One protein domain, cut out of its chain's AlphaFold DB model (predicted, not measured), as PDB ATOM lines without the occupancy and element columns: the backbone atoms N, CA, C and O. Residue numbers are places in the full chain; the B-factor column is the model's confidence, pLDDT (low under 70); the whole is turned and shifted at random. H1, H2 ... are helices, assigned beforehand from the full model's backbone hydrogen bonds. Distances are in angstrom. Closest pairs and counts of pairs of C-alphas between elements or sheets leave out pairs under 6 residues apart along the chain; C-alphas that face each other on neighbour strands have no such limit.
ATOM      1  N   TYR A 237     308.713 312.035 198.419       85.94
ATOM      2  CA  TYR A 237     308.960 313.473 198.548       85.94
ATOM      3  C   TYR A 237     308.850 313.926 200.010       85.94
ATOM      4  O   TYR A 237     308.277 313.247 200.857       85.94
ATOM      5  N   VAL A 238     309.450 315.079 200.305       89.00
ATOM      6  CA  VAL A 238     309.419 315.691 201.636       89.00
ATOM      7  C   VAL A 238     308.671 317.011 201.533       89.00
ATOM      8  O   VAL A 238     309.061 317.858 200.726       89.00
ATOM      9  N   GLU A 239     307.657 317.191 202.380       88.88
ATOM     10  CA  GLU A 239     306.915 318.445 202.509       88.88
ATOM     11  C   GLU A 239     307.894 319.627 202.685       88.88
ATOM     12  O   GLU A 239     308.787 319.566 203.547       88.88
ATOM     13  N   PRO A 240     307.743 320.737 201.938       88.31
ATOM     14  CA  PRO A 240     308.640 321.886 202.042       88.31
ATOM     15  C   PRO A 240     308.842 322.396 203.480       88.31
ATOM     16  O   PRO A 240     309.974 322.679 203.891       88.31
ATOM     17  N   ARG A 241     307.776 322.469 204.290       88.44
ATOM     18  CA  ARG A 241     307.875 322.948 205.680       88.44
ATOM     19  C   ARG A 241     308.684 321.992 206.552       88.44
ATOM     20  O   ARG A 241     309.557 322.452 207.295       88.44
ATOM     21  N   ALA A 242     308.454 320.685 206.427       89.81
ATOM     22  CA  ALA A 242     309.245 319.664 207.107       89.81
ATOM     23  C   ALA A 242     310.727 319.722 206.694       89.81
ATOM     24  O   ALA A 242     311.608 319.704 207.557       89.81
ATOM     25  N   ALA A 243     311.017 319.896 205.400       92.75
ATOM     26  CA  ALA A 243     312.379 320.047 204.890       92.75
ATOM     27  C   ALA A 243     313.088 321.281 205.478       92.75
ATOM     28  O   ALA A 243     314.213 321.191 205.980       92.75
ATOM     29  N   ARG A 244     312.413 322.437 205.492       92.12
ATOM     30  CA  ARG A 244     312.936 323.669 206.106       92.12
ATOM     31  C   ARG A 244     313.170 323.498 207.604       92.12
ATOM     32  O   ARG A 244     314.203 323.936 208.118       92.12
ATOM     33  N   ALA A 245     312.243 322.851 208.308       92.38
ATOM     34  CA  ALA A 245     312.378 322.559 209.730       92.38
ATOM     35  C   ALA A 245     313.579 321.640 210.011       92.38
ATOM     36  O   ALA A 245     314.353 321.923 210.929       92.38
ATOM     37  N   PHE A 246     313.795 320.608 209.188       95.81
ATOM     38  CA  PHE A 246     314.972 319.743 209.280       95.81
ATOM     39  C   PHE A 246     316.269 320.534 209.078       95.81
ATOM     40  O   PHE A 246     317.182 320.418 209.894       95.81
ATOM     41  N   LEU A 247     316.358 321.385 208.050       95.75
ATOM     42  CA  LEU A 247     317.560 322.191 207.801       95.75
ATOM     43  C   LEU A 247     317.849 323.167 208.949       95.75
ATOM     44  O   LEU A 247     319.004 323.357 209.324       95.75
ATOM     45  N   LEU A 248     316.820 323.754 209.564       94.25
ATOM     46  CA  LEU A 248     316.987 324.582 210.763       94.25
ATOM     47  C   LEU A 248     317.459 323.758 211.968       94.25
ATOM     48  O   LEU A 248     318.339 324.200 212.710       94.25
ATOM     49  N   LEU A 249     316.907 322.558 212.154       93.62
ATOM     50  CA  LEU A 249     317.304 321.639 213.219       93.62
ATOM     51  C   LEU A 249     318.754 321.165 213.048       93.62
ATOM     52  O   LEU A 249     319.501 321.121 214.023       93.62
ATOM     53  N   ALA A 250     319.165 320.859 211.817       94.62
ATOM     54  CA  ALA A 250     320.506 320.402 211.468       94.62
ATOM     55  C   ALA A 250     321.597 321.427 211.807       94.62
ATOM     56  O   ALA A 250     322.764 321.071 211.925       94.62
ATOM     57  N   ARG A 251     321.250 322.711 211.936       94.62
ATOM     58  CA  ARG A 251     322.195 323.786 212.275       94.62
ATOM     59  C   ARG A 251     322.383 323.979 213.777       94.62
ATOM     60  O   ARG A 251     323.257 324.748 214.175       94.62
ATOM     61  N   ARG A 252     321.563 323.332 214.612       92.62
ATOM     62  CA  ARG A 252     321.702 323.417 216.070       92.62
ATOM     63  C   ARG A 252     322.957 322.667 216.532       92.62
ATOM     64  O   ARG A 252     323.266 321.635 215.936       92.62
ATOM     65  N   PRO A 253     323.637 323.147 217.593       89.62
ATOM     66  CA  PRO A 253     324.790 322.465 218.162       89.62
ATOM     67  C   PRO A 253     324.471 321.005 218.465       89.62
ATOM     68  O   PRO A 253     323.457 320.710 219.098       89.62
ATOM     69  N   MET A 254     325.340 320.113 218.008       88.06
ATOM     70  CA  MET A 254     325.224 318.685 218.247       88.06
ATOM     71  C   MET A 254     326.413 318.193 219.056       88.06
ATOM     72  O   MET A 254     327.559 318.502 218.721       88.06
ATOM     73  N   ASP A 255     326.140 317.414 220.098       80.44
ATOM     74  CA  ASP A 255     327.187 316.726 220.834       80.44
ATOM     75  C   ASP A 255     327.496 315.383 220.157       80.44
ATOM     76  O   ASP A 255     326.637 314.515 220.010       80.44
ATOM     77  N   ILE A 256     328.747 315.208 219.732       76.38
ATOM     78  CA  ILE A 256     329.243 313.962 219.131       76.38
ATOM     79  C   ILE A 256     329.259 312.826 220.168       76.38
ATOM     80  O   ILE A 256     329.212 311.645 219.814       76.38
ATOM     81  N   SER A 257     329.330 313.176 221.457       69.75
ATOM     82  CA  SER A 257     329.297 312.234 222.572       69.75
ATOM     83  C   SER A 257     327.894 311.689 222.857       69.75
ATOM     84  O   SER A 257     327.776 310.634 223.489       69.75
ATOM     85  N   ASP A 258     326.852 312.324 222.305       66.94
ATOM     86  CA  ASP A 258     325.466 311.868 222.373       66.94
ATOM     87  C   ASP A 258     325.279 310.658 221.440       66.94
ATOM     88  O   ASP A 258     324.754 310.706 220.325       66.94
ATOM     89  N   ARG A 259     325.780 309.510 221.909       55.31
ATOM     90  CA  ARG A 259     325.859 308.220 221.203       55.31
ATOM     91  C   ARG A 259     324.507 307.599 220.862       55.31
ATOM     92  O   ARG A 259     324.475 306.456 220.413       55.31
ATOM     93  N   ARG A 260     323.392 308.294 221.088       55.47
ATOM     94  CA  ARG A 260     322.069 307.701 220.891       55.47
ATOM     95  C   ARG A 260     321.733 307.448 219.431       55.47
ATOM     96  O   ARG A 260     320.820 306.668 219.200       55.47
ATOM     97  N   GLY A 261     322.448 308.046 218.466       59.91
ATOM     98  CA  GLY A 261     322.195 307.817 217.030       59.91
ATOM     99  C   GLY A 261     320.715 307.984 216.669       59.91
ATOM    100  O   GLY A 261     320.218 307.382 215.722       59.91
ATOM    101  N   GLU A 262     319.984 308.725 217.501       73.69
ATOM    102  CA  GLU A 262     318.541 308.696 217.503       73.69
ATOM    103  C   GLU A 262     318.098 309.689 216.444       73.69
ATOM    104  O   GLU A 262     318.367 310.891 216.544       73.69
ATOM    105  N   ARG A 263     317.466 309.158 215.393       85.12
ATOM    106  CA  ARG A 263     316.893 309.966 214.318       85.12
ATOM    107  C   ARG A 263     316.007 311.054 214.922       85.12
ATOM    108  O   ARG A 263     315.282 310.813 215.893       85.12
ATOM    109  N   ASP A 264     316.065 312.253 214.357       88.62
ATOM    110  CA  ASP A 264     315.181 313.324 214.804       88.62
ATOM    111  C   ASP A 264     313.706 312.984 214.514       88.62
ATOM    112  O   ASP A 264     313.418 312.127 213.672       88.62
ATOM    113  N   PRO A 265     312.753 313.634 215.205       86.94
ATOM    114  CA  PRO A 265     311.333 313.354 215.018       86.94
ATOM    115  C   PRO A 265     310.834 313.505 213.575       86.94
ATOM    116  O   PRO A 265     309.947 312.746 213.189       86.94
ATOM    117  N   LEU A 266     311.398 314.425 212.775       88.50
ATOM    118  CA  LEU A 266     310.981 314.645 211.383       88.50
ATOM    119  C   LEU A 266     311.449 313.486 210.503       88.50
ATOM    120  O   LEU A 266     310.641 312.851 209.830       88.50
ATOM    121  N   THR A 267     312.730 313.130 210.601       90.88
ATOM    122  CA  THR A 267     313.306 311.988 209.884       90.88
ATOM    123  C   THR A 267     312.620 310.675 210.290       90.88
ATOM    124  O   THR A 267     312.313 309.837 209.443       90.88
ATOM    125  N   LYS A 268     312.298 310.490 211.580       90.44
ATOM    126  CA  LYS A 268     311.513 309.334 212.056       90.44
ATOM    127  C   LYS A 268     310.106 309.300 211.462       90.44
ATOM    128  O   LYS A 268     309.647 308.221 211.092       90.44
ATOM    129  N   ALA A 269     309.418 310.441 211.411       87.69
ATOM    130  CA  ALA A 269     308.074 310.530 210.852       87.69
ATOM    131  C   ALA A 269     308.069 310.164 209.362       87.69
ATOM    132  O   ALA A 269     307.289 309.294 208.983       87.69
ATOM    133  N   TYR A 270     309.005 310.720 208.583       89.75
ATOM    134  CA  TYR A 270     309.183 310.418 207.161       89.75
ATOM    135  C   TYR A 270     309.368 308.915 206.905       89.75
ATOM    136  O   TYR A 270     308.587 308.301 206.185       89.75
ATOM    137  N   PHE A 271     310.347 308.277 207.557       89.38
ATOM    138  CA  PHE A 271     310.599 306.851 207.325       89.38
ATOM    139  C   PHE A 271     309.464 305.953 207.823       89.38
ATOM    140  O   PHE A 271     309.196 304.914 207.225       89.38
ATOM    141  N   ARG A 272     308.770 306.341 208.899       88.06
ATOM    142  CA  ARG A 272     307.571 305.628 209.360       88.06
ATOM    143  C   ARG A 272     306.466 305.668 208.310       88.06
ATOM    144  O   ARG A 272     305.764 304.679 208.147       88.06
ATOM    145  N   GLU A 273     306.293 306.799 207.642       83.12
ATOM    146  CA  GLU A 273     305.292 306.976 206.597       83.12
ATOM    147  C   GLU A 273     305.657 306.201 205.330       83.12
ATOM    148  O   GLU A 273     304.854 305.400 204.859       83.12
ATOM    149  N   LEU A 274     306.908 306.297 204.876       84.31
ATOM    150  CA  LEU A 274     307.416 305.531 203.734       84.31
ATOM    151  C   LEU A 274     307.252 304.010 203.925       84.31
ATOM    152  O   LEU A 274     306.855 303.290 203.006       84.31
ATOM    153  N   MET A 275     307.488 303.515 205.147       82.12
ATOM    154  CA  MET A 275     307.280 302.105 205.497       82.12
ATOM    155  C   MET A 275     305.803 301.689 205.535       82.12
ATOM    156  O   MET A 275     305.510 300.524 205.294       82.12
ATOM    157  N   ARG A 276     304.862 302.599 205.826       78.19
ATOM    158  CA  ARG A 276     303.421 302.276 205.807       78.19
ATOM    159  C   ARG A 276     302.918 301.986 204.400       78.19
ATOM    160  O   ARG A 276     302.032 301.155 204.237       78.19
ATOM    161  N   PRO A 294     316.296 309.303 186.614       28.23
ATOM    162  CA  PRO A 294     315.513 309.119 185.402       28.23
ATOM    163  C   PRO A 294     316.406 308.349 184.415       28.23
ATOM    164  O   PRO A 294     317.478 308.825 184.035       28.23
ATOM    165  N   SER A 295     316.001 307.129 184.056       32.59
ATOM    166  CA  SER A 295     316.685 306.224 183.113       32.59
ATOM    167  C   SER A 295     318.143 305.864 183.441       32.59
ATOM    168  O   SER A 295     319.054 306.108 182.648       32.59
ATOM    169  N   VAL A 296     318.385 305.213 184.581       31.23
ATOM    170  CA  VAL A 296     319.632 304.461 184.784       31.23
ATOM    171  C   VAL A 296     319.300 303.136 185.467       31.23
ATOM    172  O   VAL A 296     318.897 303.115 186.625       31.23
ATOM    173  N   ASP A 297     319.463 302.035 184.729       27.55
ATOM    174  CA  ASP A 297     319.375 300.665 185.244       27.55
ATOM    175  C   ASP A 297     320.149 300.515 186.575       27.55
ATOM    176  O   ASP A 297     321.236 301.075 186.703       27.55
ATOM    177  N   PRO A 298     319.685 299.732 187.565       30.86
ATOM    178  CA  PRO A 298     320.437 299.463 188.797       30.86
ATOM    179  C   PRO A 298     321.890 298.953 188.596       30.86
ATOM    180  O   PRO A 298     322.760 299.397 189.350       30.86
ATOM    181  N   PRO A 299     322.258 298.154 187.562       29.16
ATOM    182  CA  PRO A 299     323.669 297.883 187.239       29.16
ATOM    183  C   PRO A 299     324.468 299.117 186.782       29.16
ATOM    184  O   PRO A 299     325.690 299.059 186.658       29.16
ATOM    185  N   ARG A 300     323.816 300.258 186.553       29.38
ATOM    186  CA  ARG A 300     324.426 301.504 186.104       29.38
ATOM    187  C   ARG A 300     324.560 302.576 187.185       29.38
ATOM    188  O   ARG A 300     325.027 303.648 186.853       29.38
ATOM    189  N   LEU A 301     324.314 302.335 188.475       34.97
ATOM    190  CA  LEU A 301     324.959 303.174 189.512       34.97
ATOM    191  C   LEU A 301     326.442 302.801 189.671       34.97
ATOM    192  O   LEU A 301     327.264 303.667 189.958       34.97
ATOM    193  N   ALA A 302     326.785 301.546 189.355       34.88
ATOM    194  CA  ALA A 302     328.160 301.105 189.139       34.88
ATOM    195  C   ALA A 302     328.755 301.635 187.813       34.88
ATOM    196  O   ALA A 302     329.948 301.908 187.766       34.88
ATOM    197  N   GLN A 303     327.937 301.875 186.772       32.28
ATOM    198  CA  GLN A 303     328.397 302.436 185.483       32.28
ATOM    199  C   GLN A 303     328.174 303.951 185.295       32.28
ATOM    200  O   GLN A 303     328.819 304.531 184.445       32.28
ATOM    201  N   ALA A 304     327.331 304.649 186.060       33.09
ATOM    202  CA  ALA A 304     327.207 306.121 186.052       33.09
ATOM    203  C   ALA A 304     328.310 306.772 186.895       33.09
ATOM    204  O   ALA A 304     328.595 307.971 186.791       33.09
ATOM    205  N   THR A 305     328.962 305.953 187.717       41.47
ATOM    206  CA  THR A 305     330.296 306.234 188.210       41.47
ATOM    207  C   THR A 305     331.388 306.005 187.171       41.47
ATOM    208  O   THR A 305     332.475 306.526 187.376       41.47
ATOM    209  N   ASP A 306     331.097 305.363 186.041       36.19
ATOM    210  CA  ASP A 306     332.000 305.272 184.898       36.19
ATOM    211  C   ASP A 306     331.612 306.327 183.835       36.19
ATOM    212  O   ASP A 306     330.462 306.494 183.439       36.19
ATOM    213  N   ALA A 307     332.602 307.107 183.402       35.34
ATOM    214  CA  ALA A 307     332.603 308.029 182.253       35.34
ATOM    215  C   ALA A 307     332.119 309.495 182.399       35.34
ATOM    216  O   ALA A 307     332.331 310.276 181.472       35.34
ATOM    217  N   SER A 308     331.556 309.970 183.521       37.12
ATOM    218  CA  SER A 308     331.407 311.444 183.719       37.12
ATOM    219  C   SER A 308     331.602 311.979 185.140       37.12
ATOM    220  O   SER A 308     331.762 313.188 185.320       37.12
ATOM    221  N   PHE A 309     331.641 311.111 186.153       40.09
ATOM    222  CA  PHE A 309     332.117 311.459 187.502       40.09
ATOM    223  C   PHE A 309     333.604 311.123 187.719       40.09
ATOM    224  O   PHE A 309     334.234 311.659 188.635       40.09
ATOM    225  N   VAL A 310     334.163 310.275 186.854       39.00
ATOM    226  CA  VAL A 310     335.538 309.772 186.896       39.00
ATOM    227  C   VAL A 310     336.211 310.167 185.585       39.00
ATOM    228  O   VAL A 310     336.173 309.438 184.606       39.00
ATOM    229  N   ASN A 311     336.750 311.383 185.547       35.88
ATOM    230  CA  ASN A 311     337.875 311.697 184.671       35.88
ATOM    231  C   ASN A 311     339.074 311.865 185.606       35.88
ATOM    232  O   ASN A 311     339.163 312.896 186.273       35.88
ATOM    233  N   ASP A 312     339.878 310.801 185.713       37.16
ATOM    234  CA  ASP A 312     341.292 310.623 186.115       37.16
ATOM    235  C   ASP A 312     341.954 311.462 187.234       37.16
ATOM    236  O   ASP A 312     343.111 311.228 187.571       37.16
ATOM    237  N   ALA A 313     341.256 312.389 187.893       42.47
ATOM    238  CA  ALA A 313     341.777 313.207 188.997       42.47
ATOM    239  C   ALA A 313     340.919 313.141 190.278       42.47
ATOM    240  O   ALA A 313     341.320 313.663 191.318       42.47
ATOM    241  N   SER A 314     339.736 312.511 190.238       49.84
ATOM    242  CA  SER A 314     338.802 312.433 191.376       49.84
ATOM    243  C   SER A 314     339.115 311.314 192.377       49.84
ATOM    244  O   SER A 314     338.604 311.352 193.502       49.84
ATOM    245  N   ASP A 315     340.002 310.375 192.032       51.00
ATOM    246  CA  ASP A 315     340.308 309.198 192.854       51.00
ATOM    247  C   ASP A 315     341.080 309.493 194.148       51.00
ATOM    248  O   ASP A 315     341.074 308.659 195.058       51.00
ATOM    249  N   LEU A 316     341.689 310.677 194.264       60.59
ATOM    250  CA  LEU A 316     342.442 311.111 195.447       60.59
ATOM    251  C   LEU A 316     341.659 312.067 196.360       60.59
ATOM    252  O   LEU A 316     342.150 312.439 197.423       60.59
ATOM    253  N   THR A 317     340.446 312.467 195.974       85.00
ATOM    254  CA  THR A 317     339.623 313.372 196.793       85.00
ATOM    255  C   THR A 317     338.939 312.615 197.930       85.00
ATOM    256  O   THR A 317     338.561 311.451 197.771       85.00
ATOM    257  N   ALA A 318     338.703 313.279 199.068       88.25
ATOM    258  CA  ALA A 318     338.002 312.673 200.207       88.25
ATOM    259  C   ALA A 318     336.610 312.145 199.808       88.25
ATOM    260  O   ALA A 318     336.207 311.050 200.200       88.25
ATOM    261  N   MET A 319     335.910 312.889 198.943       90.50
ATOM    262  CA  MET A 319     334.617 312.477 198.394       90.50
ATOM    263  C   MET A 319     334.725 311.218 197.521       90.50
ATOM    264  O   MET A 319     333.849 310.360 197.589       90.50
ATOM    265  N   GLY A 320     335.792 311.078 196.727       88.94
ATOM    266  CA  GLY A 320     336.045 309.881 195.919       88.94
ATOM    267  C   GLY A 320     336.249 308.632 196.780       88.94
ATOM    268  O   GLY A 320     335.605 307.608 196.548       88.94
ATOM    269  N   VAL A 321     337.069 308.736 197.835       92.81
ATOM    270  CA  VAL A 321     337.288 307.645 198.806       92.81
ATOM    271  C   VAL A 321     335.980 307.269 199.516       92.81
ATOM    272  O   VAL A 321     335.665 306.086 199.658       92.81
ATOM    273  N   PHE A 322     335.183 308.262 199.917       93.81
ATOM    274  CA  PHE A 322     333.882 308.043 200.547       93.81
ATOM    275  C   PHE A 322     332.909 307.287 199.628       93.81
ATOM    276  O   PHE A 322     332.302 306.303 200.047       93.81
ATOM    277  N   VAL A 323     332.808 307.681 198.354       92.00
ATOM    278  CA  VAL A 323     331.945 306.997 197.373       92.00
ATOM    279  C   VAL A 323     332.408 305.560 197.119       92.00
ATOM    280  O   VAL A 323     331.570 304.664 197.053       92.00
ATOM    281  N   ARG A 324     333.720 305.299 197.034       91.38
ATOM    282  CA  ARG A 324     334.235 303.917 196.941       91.38
ATOM    283  C   ARG A 324     333.859 303.082 198.164       91.38
ATOM    284  O   ARG A 324     333.473 301.929 198.011       91.38
ATOM    285  N   SER A 325     333.877 303.685 199.350       93.75
ATOM    286  CA  SER A 325     333.461 303.022 200.594       93.75
ATOM    287  C   SER A 325     331.970 302.654 200.585       93.75
ATOM    288  O   SER A 325     331.599 301.609 201.109       93.75
ATOM    289  N   LEU A 326     331.108 303.469 199.961       92.25
ATOM    290  CA  LEU A 326     329.694 303.125 199.754       92.25
ATOM    291  C   LEU A 326     329.522 301.946 198.783       92.25
ATOM    292  O   LEU A 326     328.672 301.095 199.024       92.25
ATOM    293  N   ARG A 327     330.337 301.859 197.722       91.75
ATOM    294  CA  ARG A 327     330.316 300.696 196.812       91.75
ATOM    295  C   ARG A 327     330.755 299.420 197.528       91.75
ATOM    296  O   ARG A 327     330.061 298.420 197.463       91.75
ATOM    297  N   GLU A 328     331.833 299.488 198.305       92.94
ATOM    298  CA  GLU A 328     332.269 298.353 199.129       92.94
ATOM    299  C   GLU A 328     331.214 297.959 200.180       92.94
ATOM    300  O   GLU A 328     331.048 296.780 200.505       92.94
ATOM    301  N   LEU A 329     330.454 298.924 200.710       92.81
ATOM    302  CA  LEU A 329     329.327 298.630 201.592       92.81
ATOM    303  C   LEU A 329     328.225 297.848 200.866       92.81
ATOM    304  O   LEU A 329     327.695 296.915 201.457       92.81
ATOM    305  N   ASN A 330     327.911 298.182 199.611       91.88
ATOM    306  CA  ASN A 330     326.958 297.417 198.801       91.88
ATOM    307  C   ASN A 330     327.408 295.960 198.627       91.88
ATOM    308  O   ASN A 330     326.618 295.041 198.833       91.88
ATOM    309  N   ASP A 331     328.693 295.756 198.334       92.00
ATOM    310  CA  ASP A 331     329.253 294.423 198.096       92.00
ATOM    311  C   ASP A 331     329.322 293.575 199.377       92.00
ATOM    312  O   ASP A 331     329.190 292.353 199.333       92.00
ATOM    313  N   THR A 332     329.522 294.213 200.536       94.06
ATOM    314  CA  THR A 332     329.714 293.508 201.815       94.06
ATOM    315  C   THR A 332     328.455 293.415 202.677       94.06
ATOM    316  O   THR A 332     328.318 292.464 203.447       94.06
ATOM    317  N   GLN A 333     327.558 294.403 202.611       93.75
ATOM    318  CA  GLN A 333     326.372 294.551 203.465       93.75
ATOM    319  C   GLN A 333     325.245 295.296 202.725       93.75
ATOM    320  O   GLN A 333     324.902 296.433 203.061       93.75
ATOM    321  N   ALA A 334     324.632 294.630 201.744       90.31
ATOM    322  CA  ALA A 334     323.593 295.208 200.887       90.31
ATOM    323  C   ALA A 334     322.408 295.840 201.651       90.31
ATOM    324  O   ALA A 334     321.898 296.875 201.229       90.31
ATOM    325  N   SER A 335     321.991 295.277 202.794       90.38
ATOM    326  CA  SER A 335     320.902 295.848 203.604       90.38
ATOM    327  C   SER A 335     321.264 297.216 204.187       90.38
ATOM    328  O   SER A 335     320.515 298.174 204.026       90.38
ATOM    329  N   VAL A 336     322.450 297.334 204.793       92.00
ATOM    330  CA  VAL A 336     322.952 298.602 205.347       92.00
ATOM    331  C   VAL A 336     323.186 299.611 204.226       92.00
ATOM    332  O   VAL A 336     322.897 300.792 204.390       92.00
ATOM    333  N   PHE A 337     323.679 299.165 203.068       92.44
ATOM    334  CA  PHE A 337     323.794 300.028 201.896       92.44
ATOM    335  C   PHE A 337     322.432 300.578 201.454       92.44
ATOM    336  O   PHE A 337     322.318 301.786 201.262       92.44
ATOM    337  N   SER A 338     321.404 299.729 201.355       87.38
ATOM    338  CA  SER A 338     320.042 300.159 201.013       87.38
ATOM    339  C   SER A 338     319.528 301.214 201.991       87.38
ATOM    340  O   SER A 338     319.093 302.275 201.557       87.38
ATOM    341  N   GLU A 339     319.672 300.985 203.301       91.31
ATOM    342  CA  GLU A 339     319.281 301.963 204.324       91.31
ATOM    343  C   GLU A 339     320.003 303.307 204.145       91.31
ATOM    344  O   GLU A 339     319.393 304.371 204.262       91.31
ATOM    345  N   ARG A 340     321.306 303.287 203.829       94.00
ATOM    346  CA  ARG A 340     322.077 304.514 203.575       94.00
ATOM    347  C   ARG A 340     321.625 305.220 202.306       94.00
ATOM    348  O   ARG A 340     321.596 306.449 202.287       94.00
ATOM    349  N   MET A 341     321.267 304.475 201.265       92.69
ATOM    350  CA  MET A 341     320.710 305.057 200.048       92.69
ATOM    351  C   MET A 341     319.353 305.706 200.320       92.69
ATOM    352  O   MET A 341     319.152 306.837 199.894       92.69
ATOM    353  N   ASP A 342     318.474 305.091 201.108       88.56
ATOM    354  CA  ASP A 342     317.195 305.706 201.485       88.56
ATOM    355  C   ASP A 342     317.399 307.012 202.281       88.56
ATOM    356  O   ASP A 342     316.738 308.024 202.040       88.56
ATOM    357  N   GLU A 343     318.386 307.043 203.179       94.38
ATOM    358  CA  GLU A 343     318.775 308.256 203.912       94.38
ATOM    359  C   GLU A 343     319.354 309.346 202.998       94.38
ATOM    360  O   GLU A 343     319.053 310.529 203.180       94.38
ATOM    361  N   PHE A 344     320.139 308.982 201.981       94.50
ATOM    362  CA  PHE A 344     320.582 309.941 200.968       94.50
ATOM    363  C   PHE A 344     319.416 310.478 200.134       94.50
ATOM    364  O   PHE A 344     319.413 311.671 199.826       94.50
ATOM    365  N   ALA A 345     318.430 309.643 199.795       88.69
ATOM    366  CA  ALA A 345     317.253 310.055 199.027       88.69
ATOM    367  C   ALA A 345     316.482 311.126 199.797       88.69
ATOM    368  O   ALA A 345     316.211 312.211 199.275       88.69
ATOM    369  N   TYR A 346     316.234 310.848 201.078       94.06
ATOM    370  CA  TYR A 346     315.614 311.776 202.010       94.06
ATOM    371  C   TYR A 346     316.367 313.111 202.069       94.06
ATOM    372  O   TYR A 346     315.768 314.162 201.847       94.06
ATOM    373  N   LEU A 347     317.688 313.098 202.285       96.38
ATOM    374  CA  LEU A 347     318.495 314.325 202.354       96.38
ATOM    375  C   LEU A 347     318.476 315.131 201.049       96.38
ATOM    376  O   LEU A 347     318.472 316.363 201.076       96.38
ATOM    377  N   VAL A 348     318.463 314.457 199.900       94.75
ATOM    378  CA  VAL A 348     318.344 315.119 198.597       94.75
ATOM    379  C   VAL A 348     316.982 315.789 198.460       94.75
ATOM    380  O   VAL A 348     316.933 316.951 198.059       94.75
ATOM    381  N   ASN A 349     315.899 315.109 198.839       90.81
ATOM    382  CA  ASN A 349     314.547 315.666 198.792       90.81
ATOM    383  C   ASN A 349     314.380 316.835 199.770       90.81
ATOM    384  O   ASN A 349     313.818 317.859 199.391       90.81
ATOM    385  N   VAL A 350     314.975 316.755 200.964       94.88
ATOM    386  CA  VAL A 350     315.066 317.878 201.908       94.88
ATOM    387  C   VAL A 350     315.748 319.092 201.267       94.88
ATOM    388  O   VAL A 350     315.255 320.212 201.382       94.88
ATOM    389  N   LEU A 351     316.878 318.898 200.581       94.06
ATOM    390  CA  LEU A 351     317.602 320.001 199.945       94.06
ATOM    391  C   LEU A 351     316.856 320.590 198.741       94.06
ATOM    392  O   LEU A 351     316.946 321.790 198.514       94.06
ATOM    393  N   VAL A 352     316.134 319.769 197.972       89.88
ATOM    394  CA  VAL A 352     315.299 320.242 196.854       89.88
ATOM    395  C   VAL A 352     314.085 321.027 197.362       89.88
ATOM    396  O   VAL A 352     313.748 322.060 196.791       89.88
ATOM    397  N   ALA A 353     313.427 320.546 198.421       88.12
ATOM    398  CA  ALA A 353     312.174 321.116 198.913       88.12
ATOM    399  C   ALA A 353     312.369 322.305 199.867       88.12
ATOM    400  O   ALA A 353     311.524 323.200 199.898       88.12
ATOM    401  N   GLY A 354     313.462 322.325 200.639       91.00
ATOM    402  CA  GLY A 354     313.673 323.267 201.746       91.00
ATOM    403  C   GLY A 354     314.794 324.297 201.569       91.00
ATOM    404  O   GLY A 354     315.032 325.067 202.504       91.00
ATOM    405  N   PHE A 355     315.507 324.314 200.436       91.62
ATOM    406  CA  PHE A 355     316.568 325.288 200.178       91.62
ATOM    407  C   PHE A 355     316.508 325.948 198.789       91.62
ATOM    408  O   PHE A 355     316.526 325.269 197.761       91.62
ATOM    409  N   ASP A 356     316.608 327.283 198.783       87.31
ATOM    410  CA  ASP A 356     316.826 328.100 197.584       87.31
ATOM    411  C   ASP A 356     318.234 328.697 197.523       87.31
ATOM    412  O   ASP A 356     318.781 329.202 198.512       87.31
ATOM    413  N   GLU A 357     318.785 328.735 196.313       83.88
ATOM    414  CA  GLU A 357     319.970 329.506 195.953       83.88
ATOM    415  C   GLU A 357     319.531 330.686 195.076       83.88
ATOM    416  O   GLU A 357     319.050 330.491 193.969       83.88
ATOM    417  N   GLU A 358     319.668 331.919 195.580       81.75
ATOM    418  CA  GLU A 358     319.343 333.148 194.825       81.75
ATOM    419  C   GLU A 358     317.879 333.237 194.335       81.75
ATOM    420  O   GLU A 358     317.584 333.922 193.361       81.75
ATOM    421  N   GLY A 359     316.954 332.598 195.062       79.06
ATOM    422  CA  GLY A 359     315.524 332.564 194.727       79.06
ATOM    423  C   GLY A 359     315.132 331.416 193.795       79.06
ATOM    424  O   GLY A 359     313.964 331.303 193.443       79.06
ATOM    425  N   GLU A 360     316.079 330.554 193.420       80.38
ATOM    426  CA  GLU A 360     315.813 329.349 192.641       80.38
ATOM    427  C   GLU A 360     316.000 328.089 193.490       80.38
ATOM    428  O   GLU A 360     316.987 327.943 194.225       80.38
ATOM    429  N   ARG A 361     315.075 327.136 193.327       83.06
ATOM    430  CA  ARG A 361     315.166 325.822 193.966       83.06
ATOM    431  C   ARG A 361     316.424 325.094 193.518       83.06
ATOM    432  O   ARG A 361     316.822 325.121 192.347       83.06
ATOM    433  N   LEU A 362     317.040 324.366 194.443       86.75
ATOM    434  CA  LEU A 362     318.243 323.614 194.123       86.75
ATOM    435  C   LEU A 362     317.925 322.462 193.155       86.75
ATOM    436  O   LEU A 362     317.175 321.543 193.477       86.75
ATOM    437  N   SER A 363     318.543 322.470 191.967       84.25
ATOM    438  CA  SER A 363     318.396 321.354 191.017       84.25
ATOM    439  C   SER A 363     318.795 320.022 191.671       84.25
ATOM    440  O   SER A 363     319.809 319.968 192.375       84.25
ATOM    441  N   ARG A 364     318.096 318.924 191.355       84.50
ATOM    442  CA  ARG A 364     318.358 317.590 191.937       84.50
ATOM    443  C   ARG A 364     319.837 317.181 191.862       84.50
ATOM    444  O   ARG A 364     320.403 316.702 192.840       84.50
ATOM    445  N   LYS A 365     320.514 317.460 190.740       84.50
ATOM    446  CA  LYS A 365     321.954 317.185 190.560       84.50
ATOM    447  C   LYS A 365     322.845 317.966 191.536       84.50
ATOM    448  O   LYS A 365     323.836 317.423 192.027       84.50
ATOM    449  N   LYS A 366     322.525 319.239 191.797       89.94
ATOM    450  CA  LYS A 366     323.223 320.043 192.814       89.94
ATOM    451  C   LYS A 366     322.923 319.498 194.218       89.94
ATOM    452  O   LYS A 366     323.862 319.338 194.991       89.94
ATOM    453  N   SER A 367     321.674 319.127 194.506       91.06
ATOM    454  CA  SER A 367     321.254 318.567 195.801       91.06
ATOM    455  C   SER A 367     321.964 317.256 196.143       91.06
ATOM    456  O   SER A 367     322.468 317.117 197.252       91.06
ATOM    457  N   VAL A 368     322.123 316.337 195.182       91.69
ATOM    458  CA  VAL A 368     322.901 315.090 195.361       91.69
ATOM    459  C   VAL A 368     324.347 315.385 195.758       91.69
ATOM    460  O   VAL A 368     324.864 314.828 196.726       91.69
ATOM    461  N   ARG A 369     325.009 316.298 195.040       92.50
ATOM    462  CA  ARG A 369     326.396 316.685 195.342       92.50
ATOM    463  C   ARG A 369     326.514 317.352 196.705       92.50
ATOM    464  O   ARG A 369     327.492 317.108 197.409       92.50
ATOM    465  N   ALA A 370     325.537 318.179 197.059       95.50
ATOM    466  CA  ALA A 370     325.511 318.870 198.331       95.50
ATOM    467  C   ALA A 370     325.311 317.900 199.508       95.50
ATOM    468  O   ALA A 370     326.067 317.953 200.479       95.50
ATOM    469  N   ALA A 371     324.370 316.959 199.385       96.81
ATOM    470  CA  ALA A 371     324.146 315.903 200.369       96.81
ATOM    471  C   ALA A 371     325.406 315.045 200.562       96.81
ATOM    472  O   ALA A 371     325.897 314.927 201.683       96.81
ATOM    473  N   LEU A 372     325.997 314.531 199.474       96.38
ATOM    474  CA  LEU A 372     327.214 313.711 199.532       96.38
ATOM    475  C   LEU A 372     328.397 314.453 200.161       96.38
ATOM    476  O   LEU A 372     329.040 313.922 201.065       96.38
ATOM    477  N   ALA A 373     328.679 315.681 199.717       96.50
ATOM    478  CA  ALA A 373     329.784 316.471 200.255       96.50
ATOM    479  C   ALA A 373     329.599 316.749 201.755       96.50
ATOM    480  O   ALA A 373     330.548 316.649 202.530       96.50
ATOM    481  N   THR A 374     328.371 317.054 202.173       98.00
ATOM    482  CA  THR A 374     328.054 317.380 203.569       98.00
ATOM    483  C   THR A 374     328.114 316.146 204.467       98.00
ATOM    484  O   THR A 374     328.746 316.195 205.519       98.00
ATOM    485  N   VAL A 375     327.557 315.012 204.035       97.75
ATOM    486  CA  VAL A 375     327.662 313.737 204.767       97.75
ATOM    487  C   VAL A 375     329.115 313.276 204.861       97.75
ATOM    488  O   VAL A 375     329.559 312.872 205.934       97.75
ATOM    489  N   CYS A 376     329.888 313.396 203.778       97.31
ATOM    490  CA  CYS A 376     331.311 313.071 203.783       97.31
ATOM    491  C   CYS A 376     332.084 313.941 204.787       97.31
ATOM    492  O   CYS A 376     332.914 313.420 205.532       97.31
ATOM    493  N   PHE A 377     331.794 315.245 204.865       97.06
ATOM    494  CA  PHE A 377     332.383 316.122 205.883       97.06
ATOM    495  C   PHE A 377     332.029 315.652 207.300       97.06
ATOM    496  O   PHE A 377     332.910 315.534 208.151       97.06
ATOM    497  N   GLY A 378     330.765 315.296 207.535       95.94
ATOM    498  CA  GLY A 378     330.299 314.743 208.809       95.94
ATOM    499  C   GLY A 378     331.009 313.447 209.187       95.94
ATOM    500  O   GLY A 378     331.402 313.271 210.337       95.94
ATOM    501  N   ALA A 379     331.260 312.571 208.211       95.81
ATOM    502  CA  ALA A 379     332.027 311.347 208.411       95.81
ATOM    503  C   ALA A 379     333.472 311.639 208.839       95.81
ATOM    504  O   ALA A 379     333.968 311.006 209.769       95.81
ATOM    505  N   VAL A 380     334.134 312.639 208.247       95.25
ATOM    506  CA  VAL A 380     335.468 313.068 208.707       95.25
ATOM    507  C   VAL A 380     335.407 313.594 210.144       95.25
ATOM    508  O   VAL A 380     336.262 313.244 210.954       95.25
ATOM    509  N   LEU A 381     334.408 314.404 210.501       93.44
ATOM    510  CA  LEU A 381     334.272 314.911 211.872       93.44
ATOM    511  C   LEU A 381     334.064 313.775 212.883       93.44
ATOM    512  O   LEU A 381     334.725 313.744 213.921       93.44
ATOM    513  N   ALA A 382     333.205 312.808 212.552       93.00
ATOM    514  CA  ALA A 382     332.972 311.622 213.370       93.00
ATOM    515  C   ALA A 382     334.245 310.770 213.521       93.00
ATOM    516  O   ALA A 382     334.542 310.297 214.620       93.00
ATOM    517  N   TYR A 383     335.025 310.621 212.443       93.75
ATOM    518  CA  TYR A 383     336.337 309.977 212.488       93.75
ATOM    519  C   TYR A 383     337.260 310.697 213.470       93.75
ATOM    520  O   TYR A 383     337.722 310.084 214.429       93.75
ATOM    521  N   ARG A 384     337.479 312.004 213.279       92.12
ATOM    522  CA  ARG A 384     338.400 312.812 214.092       92.12
ATOM    523  C   ARG A 384     338.040 312.786 215.576       92.12
ATOM    524  O   ARG A 384     338.935 312.679 216.405       92.12
ATOM    525  N   ALA A 385     336.751 312.798 215.908       89.62
ATOM    526  CA  ALA A 385     336.279 312.693 217.289       89.62
ATOM    527  C   ALA A 385     336.556 311.324 217.940       89.62
ATOM    528  O   ALA A 385     336.620 311.224 219.163       89.62
ATOM    529  N   SER A 386     336.717 310.265 217.140       87.44
ATOM    530  CA  SER A 386     337.070 308.922 217.623       87.44
ATOM    531  C   SER A 386     338.578 308.665 217.700       87.44
ATOM    532  O   SER A 386     338.996 307.660 218.274       87.44
ATOM    533  N   GLN A 387     339.393 309.556 217.127       88.00
ATOM    534  CA  GLN A 387     340.842 309.407 217.074       88.00
ATOM    535  C   GLN A 387     341.537 310.023 218.288       88.00
ATOM    536  O   GLN A 387     341.058 310.962 218.921       88.00
ATOM    537  N   SER A 388     342.727 309.501 218.593       81.25
ATOM    538  CA  SER A 388     343.628 310.116 219.572       81.25
ATOM    539  C   SER A 388     344.025 311.534 219.119       81.25
ATOM    540  O   SER A 388     344.197 311.743 217.915       81.25
ATOM    541  N   PRO A 389     344.278 312.490 220.040       76.81
ATOM    542  CA  PRO A 389     344.683 313.857 219.692       76.81
ATOM    543  C   PRO A 389     345.882 313.940 218.734       76.81
ATOM    544  O   PRO A 389     345.969 314.869 217.939       76.81
ATOM    545  N   ARG A 390     346.783 312.947 218.763       73.81
ATOM    546  CA  ARG A 390     347.946 312.866 217.859       73.81
ATOM    547  C   ARG A 390     347.577 312.619 216.390       73.81
ATOM    548  O   ARG A 390     348.341 313.010 215.518       73.81
ATOM    549  N   ASN A 391     346.413 312.025 216.119       78.94
ATOM    550  CA  ASN A 391     345.943 311.665 214.776       78.94
ATOM    551  C   ASN A 391     344.729 312.495 214.323       78.94
ATOM    552  O   ASN A 391     344.151 312.214 213.276       78.94
ATOM    553  N   ALA A 392     344.341 313.528 215.079       73.12
ATOM    554  CA  ALA A 392     343.138 314.320 214.812       73.12
ATOM    555  C   ALA A 392     343.168 315.073 213.462       73.12
ATOM    556  O   ALA A 392     342.120 315.475 212.961       73.12
ATOM    557  N   GLY A 393     344.348 315.252 212.857       78.38
ATOM    558  CA  GLY A 393     344.502 315.872 211.536       78.38
ATOM    559  C   GLY A 393     344.403 314.906 210.349       78.38
ATOM    560  O   GLY A 393     344.199 315.364 209.228       78.38
ATOM    561  N   ALA A 394     344.525 313.591 210.565       86.75
ATOM    562  CA  ALA A 394     344.562 312.617 209.477       86.75
ATOM    563  C   ALA A 394     343.197 312.491 208.777       86.75
ATOM    564  O   ALA A 394     342.145 312.523 209.423       86.75
ATOM    565  N   LEU A 395     343.219 312.327 207.452       89.81
ATOM    566  CA  LEU A 395     342.020 312.003 206.683       89.81
ATOM    567  C   LEU A 395     341.651 310.519 206.871       89.81
ATOM    568  O   LEU A 395     342.556 309.691 207.012       89.81
ATOM    569  N   PRO A 396     340.352 310.164 206.874       92.56
ATOM    570  CA  PRO A 396     339.930 308.773 206.984       92.56
ATOM    571  C   PRO A 396     340.369 307.966 205.760       92.56
ATOM    572  O   PRO A 396     340.268 308.431 204.622       92.56
ATOM    573  N   THR A 397     340.813 306.731 205.985       94.06
ATOM    574  CA  THR A 397     341.004 305.763 204.900       94.06
ATOM    575  C   THR A 397     339.657 305.196 204.438       94.06
ATOM    576  O   THR A 397     338.627 305.379 205.091       94.06
ATOM    577  N   GLN A 398     339.646 304.447 203.332       93.75
ATOM    578  CA  GLN A 398     338.450 303.725 202.871       93.75
ATOM    579  C   GLN A 398     337.877 302.797 203.960       93.75
ATOM    580  O   GLN A 398     336.675 302.810 204.224       93.75
ATOM    581  N   ALA A 399     338.740 302.068 204.676       94.75
ATOM    582  CA  ALA A 399     338.323 301.194 205.770       94.75
ATOM    583  C   ALA A 399     337.716 301.970 206.955       94.75
ATOM    584  O   ALA A 399     336.822 301.466 207.640       94.75
ATOM    585  N   ASP A 400     338.177 303.198 207.204       95.56
ATOM    586  CA  ASP A 400     337.624 304.054 208.255       95.56
ATOM    587  C   ASP A 400     336.250 304.593 207.868       95.56
ATOM    588  O   ASP A 400     335.317 304.521 208.670       95.56
ATOM    589  N   TYR A 401     336.088 305.060 206.626       96.06
ATOM    590  CA  TYR A 401     334.780 305.457 206.111       96.06
ATOM    591  C   TYR A 401     333.782 304.309 206.179       96.06
ATOM    592  O   TYR A 401     332.679 304.521 206.675       96.06
ATOM    593  N   LEU A 402     334.181 303.095 205.785       94.75
ATOM    594  CA  LEU A 402     333.334 301.907 205.867       94.75
ATOM    595  C   LEU A 402     332.856 301.635 207.304       94.75
ATOM    596  O   LEU A 402     331.677 301.362 207.528       94.75
ATOM    597  N   LYS A 403     333.732 301.770 208.308       95.31
ATOM    598  CA  LYS A 403     333.337 301.654 209.725       95.31
ATOM    599  C   LYS A 403     332.339 302.738 210.138       95.31
ATOM    600  O   LYS A 403     331.409 302.456 210.894       95.31
ATOM    601  N   ILE A 404     332.526 303.965 209.661       95.00
ATOM    602  CA  ILE A 404     331.689 305.117 210.017       95.00
ATOM    603  C   ILE A 404     330.302 305.002 209.399       95.00
ATOM    604  O   ILE A 404     329.326 305.122 210.132       95.00
ATOM    605  N   ILE A 405     330.201 304.717 208.100       94.88
ATOM    606  CA  ILE A 405     328.910 304.578 207.409       94.88
ATOM    607  C   ILE A 405     328.129 303.350 207.889       94.88
ATOM    608  O   ILE A 405     326.905 303.376 207.903       94.88
ATOM    609  N   ARG A 406     328.799 302.291 208.362       94.31
ATOM    610  CA  ARG A 406     328.114 301.174 209.038       94.31
ATOM    611  C   ARG A 406     327.492 301.608 210.358       94.31
ATOM    612  O   ARG A 406     326.382 301.203 210.683       94.31
ATOM    613  N   LYS A 407     328.211 302.433 211.117       92.81
ATOM    614  CA  LYS A 407     327.819 302.827 212.470       92.81
ATOM    615  C   LYS A 407     326.792 303.960 212.507       92.81
ATOM    616  O   LYS A 407     325.935 303.955 213.383       92.81
ATOM    617  N   TRP A 408     326.911 304.940 211.618       93.31
ATOM    618  CA  TRP A 408     326.144 306.183 211.668       93.31
ATOM    619  C   TRP A 408     325.277 306.344 210.430       93.31
ATOM    620  O   TRP A 408     325.724 306.058 209.318       93.31
ATOM    621  N   SER A 409     324.060 306.845 210.632       94.12
ATOM    622  CA  SER A 409     323.154 307.183 209.544       94.12
ATOM    623  C   SER A 409     323.605 308.428 208.784       94.12
ATOM    624  O   SER A 409     324.274 309.313 209.333       94.12
ATOM    625  N   ALA A 410     323.256 308.504 207.501       95.50
ATOM    626  CA  ALA A 410     323.623 309.629 206.654       95.50
ATOM    627  C   ALA A 410     322.955 310.927 207.134       95.50
ATOM    628  O   ALA A 410     323.606 311.971 207.134       95.50
ATOM    629  N   ASP A 411     321.712 310.877 207.629       95.00
ATOM    630  CA  ASP A 411     321.031 312.041 208.214       95.00
ATOM    631  C   ASP A 411     321.750 312.558 209.470       95.00
ATOM    632  O   ASP A 411     321.928 313.769 209.631       95.00
ATOM    633  N   TRP A 412     322.259 311.659 210.318       95.19
ATOM    634  CA  TRP A 412     323.036 312.042 211.495       95.19
ATOM    635  C   TRP A 412     324.354 312.710 211.097       95.19
ATOM    636  O   TRP A 412     324.674 313.797 211.584       95.19
ATOM    637  N   LEU A 413     325.090 312.113 210.153       95.62
ATOM    638  CA  LEU A 413     326.340 312.673 209.632       95.62
ATOM    639  C   LEU A 413     326.118 314.036 208.961       95.62
ATOM    640  O   LEU A 413     326.913 314.957 209.157       95.62
ATOM    641  N   PHE A 414     325.020 314.196 208.220       97.19
ATOM    642  CA  PHE A 414     324.635 315.474 207.625       97.19
ATOM    643  C   PHE A 414     324.413 316.544 208.695       97.19
ATOM    644  O   PHE A 414     324.945 317.650 208.597       97.19
ATOM    645  N   ARG A 415     323.652 316.226 209.747       95.62
ATOM    646  CA  ARG A 415     323.380 317.180 210.825       95.62
ATOM    647  C   ARG A 415     324.644 317.506 211.628       95.62
ATOM    648  O   ARG A 415     324.840 318.667 211.982       95.62
ATOM    649  N   LEU A 416     325.527 316.532 211.866       95.06
ATOM    650  CA  LEU A 416     326.829 316.771 212.500       95.06
ATOM    651  C   LEU A 416     327.654 317.787 211.697       95.06
ATOM    652  O   LEU A 416     328.149 318.775 212.245       95.06
ATOM    653  N   ALA A 417     327.762 317.571 210.384       96.38
ATOM    654  CA  ALA A 417     328.414 318.507 209.479       96.38
ATOM    655  C   ALA A 417     327.755 319.890 209.522       96.38
ATOM    656  O   ALA A 417     328.446 320.900 209.642       96.38
ATOM    657  N   SER A 418     326.427 319.941 209.466       96.81
ATOM    658  CA  SER A 418     325.674 321.192 209.420       96.81
ATOM    659  C   SER A 418     325.812 322.038 210.683       96.81
ATOM    660  O   SER A 418     325.997 323.260 210.599       96.81
ATOM    661  N   SER A 419     325.803 321.390 211.847       95.81
ATOM    662  CA  SER A 419     326.115 322.010 213.132       95.81
ATOM    663  C   SER A 419     327.512 322.634 213.094       95.81
ATOM    664  O   SER A 419     327.667 323.833 213.325       95.81
ATOM    665  N   ALA A 420     328.533 321.855 212.721       95.25
ATOM    666  CA  ALA A 420     329.918 322.326 212.679       95.25
ATOM    667  C   ALA A 420     330.123 323.488 211.688       95.25
ATOM    668  O   ALA A 420     330.771 324.486 212.014       95.25
ATOM    669  N   LEU A 421     329.537 323.405 210.491       96.56
ATOM    670  CA  LEU A 421     329.608 324.466 209.481       96.56
ATOM    671  C   LEU A 421     328.933 325.750 209.970       96.56
ATOM    672  O   LEU A 421     329.495 326.835 209.805       96.56
ATOM    673  N   SER A 422     327.778 325.638 210.629       95.56
ATOM    674  CA  SER A 422     327.066 326.781 211.222       95.56
ATOM    675  C   SER A 422     327.856 327.436 212.360       95.56
ATOM    676  O   SER A 422     327.830 328.661 212.504       95.56
ATOM    677  N   SER A 423     328.631 326.646 213.106       94.38
ATOM    678  CA  SER A 423     329.584 327.127 214.115       94.38
ATOM    679  C   SER A 423     330.874 327.714 213.527       94.38
ATOM    680  O   SER A 423     331.647 328.323 214.259       94.38
ATOM    681  N   GLY A 424     331.096 327.603 212.213       93.75
ATOM    682  CA  GLY A 424     332.246 328.196 211.526       93.75
ATOM    683  C   GLY A 424     333.432 327.256 211.303       93.75
ATOM    684  O   GLY A 424     334.531 327.750 211.095       93.75
ATOM    685  N   ALA A 425     333.229 325.934 211.293       92.75
ATOM    686  CA  ALA A 425     334.298 324.949 211.068       92.75
ATOM    687  C   ALA A 425     334.981 325.026 209.683       92.75
ATOM    688  O   ALA A 425     336.005 324.384 209.482       92.75
ATOM    689  N   ALA A 426     334.423 325.784 208.733       93.44
ATOM    690  CA  ALA A 426     334.973 325.981 207.390       93.44
ATOM    691  C   ALA A 426     334.906 327.471 206.990       93.44
ATOM    692  O   ALA A 426     334.059 327.853 206.172       93.44
ATOM    693  N   PRO A 427     335.737 328.342 207.595       91.69
ATOM    694  CA  PRO A 427     335.660 329.791 207.396       91.69
ATOM    695  C   PRO A 427     335.918 330.212 205.941       91.69
ATOM    696  O   PRO A 427     335.285 331.153 205.460       91.69
ATOM    697  N   ASP A 428     336.751 329.466 205.209       93.38
ATOM    698  CA  ASP A 428     337.133 329.797 203.827       93.38
ATOM    699  C   ASP A 428     336.092 329.361 202.783       93.38
ATOM    700  O   ASP A 428     336.193 329.680 201.592       93.38
ATOM    701  N   VAL A 429     335.046 328.641 203.203       94.44
ATOM    702  CA  VAL A 429     333.966 328.215 202.311       94.44
ATOM    703  C   VAL A 429     332.838 329.242 202.341       94.44
ATOM    704  O   VAL A 429     331.932 329.203 203.179       94.44
ATOM    705  N   LYS A 430     332.861 330.165 201.369       93.69
ATOM    706  CA  LYS A 430     331.869 331.246 201.234       93.69
ATOM    707  C   LYS A 430     330.436 330.715 201.342       93.69
ATOM    708  O   LYS A 430     329.984 329.913 200.523       93.69
ATOM    709  N   GLY A 431     329.704 331.210 202.336       91.62
ATOM    710  CA  GLY A 431     328.293 330.897 202.564       91.62
ATOM    711  C   GLY A 431     328.015 329.575 203.286       91.62
ATOM    712  O   GLY A 431     326.865 329.366 203.661       91.62
ATOM    713  N   ALA A 432     329.013 328.721 203.554       93.31
ATOM    714  CA  ALA A 432     328.798 327.459 204.274       93.31
ATOM    715  C   ALA A 432     328.233 327.687 205.684       93.31
ATOM    716  O   ALA A 432     327.287 327.014 206.075       93.31
ATOM    717  N   LYS A 433     328.713 328.718 206.395       94.06
ATOM    718  CA  LYS A 433     328.175 329.117 207.709       94.06
ATOM    719  C   LYS A 433     326.695 329.517 207.667       94.06
ATOM    720  O   LYS A 433     325.936 329.224 208.588       94.06
ATOM    721  N   LYS A 434     326.275 330.208 206.600       93.31
ATOM    722  CA  LYS A 434     324.885 330.662 206.433       93.31
ATOM    723  C   LYS A 434     323.969 329.508 206.022       93.31
ATOM    724  O   LYS A 434     322.868 329.412 206.552       93.31
ATOM    725  N   ARG A 435     324.423 328.662 205.091       94.38
ATOM    726  CA  ARG A 435     323.655 327.527 204.557       94.38
ATOM    727  C   ARG A 435     323.579 326.352 205.530       94.38
ATOM    728  O   ARG A 435     322.545 325.708 205.610       94.38
ATOM    729  N   GLY A 436     324.656 326.090 206.269       95.25
ATOM    730  CA  GLY A 436     324.799 324.891 207.091       95.25
ATOM    731  C   GLY A 436     325.180 323.644 206.288       95.25
ATOM    732  O   GLY A 436     325.083 322.548 206.802       95.25
ATOM    733  N   PHE A 437     325.603 323.753 205.029       96.75
ATOM    734  CA  PHE A 437     326.025 322.592 204.239       96.75
ATOM    735  C   PHE A 437     326.963 322.998 203.094       96.75
ATOM    736  O   PHE A 437     327.129 324.186 202.782       96.75
ATOM    737  N   LEU A 438     327.608 322.001 202.490       96.44
ATOM    738  CA  LEU A 438     328.549 322.150 201.380       96.44
ATOM    739  C   LEU A 438     327.843 321.863 200.054       96.44
ATOM    740  O   LEU A 438     327.018 320.965 199.983       96.44
ATOM    741  N   MET A 439     328.191 322.586 198.988       93.88
ATOM    742  CA  MET A 439     327.542 322.465 197.668       93.88
ATOM    743  C   MET A 439     328.259 321.501 196.711       93.88
ATOM    744  O   MET A 439     327.739 321.167 195.648       93.88
ATOM    745  N   SER A 440     329.505 321.121 197.011       93.50
ATOM    746  CA  SER A 440     330.333 320.323 196.099       93.50
ATOM    747  C   SER A 440     331.552 319.716 196.788       93.50
ATOM    748  O   SER A 440     331.982 320.210 197.830       93.50
ATOM    749  N   GLY A 441     332.180 318.731 196.136       90.38
ATOM    750  CA  GLY A 441     333.473 318.176 196.560       90.38
ATOM    751  C   GLY A 441     334.575 319.232 196.702       90.38
ATOM    752  O   GLY A 441     335.287 319.237 197.691       90.38
ATOM    753  N   ARG A 442     334.632 320.240 195.818       92.62
ATOM    754  CA  ARG A 442     335.608 321.341 195.953       92.62
ATOM    755  C   ARG A 442     335.427 322.154 197.237       92.62
ATOM    756  O   ARG A 442     336.391 322.699 197.760       92.62
ATOM    757  N   GLN A 443     334.188 322.307 197.708       94.81
ATOM    758  CA  GLN A 443     333.928 322.964 198.991       94.81
ATOM    759  C   GLN A 443     334.275 322.051 200.167       94.81
ATOM    760  O   GLN A 443     334.725 322.559 201.186       94.81
ATOM    761  N   LEU A 444     334.096 320.735 200.015       94.62
ATOM    762  CA  LEU A 444     334.560 319.745 200.984       94.62
ATOM    763  C   LEU A 444     336.076 319.798 201.147       94.62
ATOM    764  O   LEU A 444     336.524 319.957 202.273       94.62
ATOM    765  N   ASP A 445     336.848 319.736 200.065       92.69
ATOM    766  CA  ASP A 445     338.313 319.743 200.155       92.69
ATOM    767  C   ASP A 445     338.806 321.010 200.885       92.69
ATOM    768  O   ASP A 445     339.506 320.921 201.890       92.69
ATOM    769  N   LYS A 446     338.276 322.188 200.517       93.38
ATOM    770  CA  LYS A 446     338.547 323.454 201.230       93.38
ATOM    771  C   LYS A 446     338.132 323.437 202.707       93.38
ATOM    772  O   LYS A 446     338.806 324.024 203.553       93.38
ATOM    773  N   ALA A 447     336.998 322.817 203.030       93.75
ATOM    774  CA  ALA A 447     336.549 322.679 204.414       93.75
ATOM    775  C   ALA A 447     337.478 321.756 205.219       93.75
ATOM    776  O   ALA A 447     337.698 321.982 206.405       93.75
ATOM    777  N   LEU A 448     338.040 320.724 204.589       92.69
ATOM    778  CA  LEU A 448     338.954 319.786 205.235       92.69
ATOM    779  C   LEU A 448     340.333 320.397 205.493       92.69
ATOM    780  O   LEU A 448     340.872 320.166 206.579       92.69
ATOM    781  N   ASP A 449     340.830 321.211 204.558       89.19
ATOM    782  CA  ASP A 449     342.100 321.947 204.670       89.19
ATOM    783  C   ASP A 449     342.072 323.002 205.786       89.19
ATOM    784  O   ASP A 449     343.071 323.263 206.449       89.19
ATOM    785  N   THR A 450     340.908 323.611 206.027       83.81
ATOM    786  CA  THR A 450     340.735 324.614 207.092       83.81
ATOM    787  C   THR A 450     340.452 324.002 208.455       83.81
ATOM    788  O   THR A 450     340.802 324.578 209.483       83.81
ATOM    789  N   ALA A 451     339.831 322.822 208.478       70.00
ATOM    790  CA  ALA A 451     339.487 322.122 209.707       70.00
ATOM    791  C   ALA A 451     340.665 321.346 210.325       70.00
ATOM    792  O   ALA A 451     340.493 320.737 211.383       70.00
TER     793      ALA A 451
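Overview. This is residues 237 to 276 and 294 to 451 of the 464 residues of an uncharacterized protein of Deltaproteobacteria bacterium ADurb.Bin207 (UniProt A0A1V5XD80). A globule of helices is built round one long helix, H5, in its core; H7, H4, H3 and H6 cross it at large angles, and H9 packs nearly alongside it. H1 packs on H4 and H7, H2 lies farther out, short H8 packs on the end of H7, and H3 and H4 form a hairpin. The printed part has 198 residues with nine named helices, H1 to H9 in chain order, and no named strand; the class is all helix. The whole is compact, with a radius of gyration of the C-alphas of 16.0 A and a rounded outline of 43 by 40 by 35 A.

Along the chain. H5, residues 364 to 386, is the longest helix at 32.9 A, from C-alpha 364 at (318.358, 317.590, 191.937) to C-alpha 386 at (337.070, 308.922, 217.623). H4 is residues 334 to 354, 29.8 A; H3 residues 318 to 332, 20.9 A; H7 residues 410 to 422, 18.1 A; and H2 residues 265 to 276, 16.4 A. H1 is residues 240 to 250, beginning at C-alpha (308.640, 321.886, 202.042); H6 is 398 to 407, H8 432 to 435 and H9 441 to 450.

Arrangement. H5 is the hub, touching five helices. It touches H7 about perpendicular at 82 degrees, the closest C-alphas, Gly 378 and Ala 417, 4.3 A apart. Residues 364 to 372 of H5 touch residues 344 to 352 of H4 at a steep tilt of 60 degrees, opposite ways, closest at C-alphas 348 and 367, 5.3 A. H9 touches residues 369 to 377 of H5 at a shallow tilt of 28 degrees, the same way, closest at C-alphas 373 and 441, 5.5 A. H3 and H6 touch at a steep tilt of 65 degrees, closest at C-alphas 325 and 402, 5.4 A. H1 touches residues 349 to 354 of H4, closest at C-alphas 244 and 354, 4.4 A. H1 and H2 only just touch, with 3 pairs of C-alphas within 8 A, closest at 246 and 266, 6.8 A. Every O i to N i+4 pair is within hydrogen-bond range in H1 to H7 and H9; H8 is too short for one.

Size, cuts and confidence. C-alphas 276 and 390, the two farthest apart, are 47.3 A apart. Residues 277 to 293 are not printed; the gap between C-alphas 276 and 294 is 24.7 A. The links H1 to H2 and H5 to H6 are long. Residues 257 to 261 and 294 to 316 have pLDDT under 70; the mean of the printed part is 83.9.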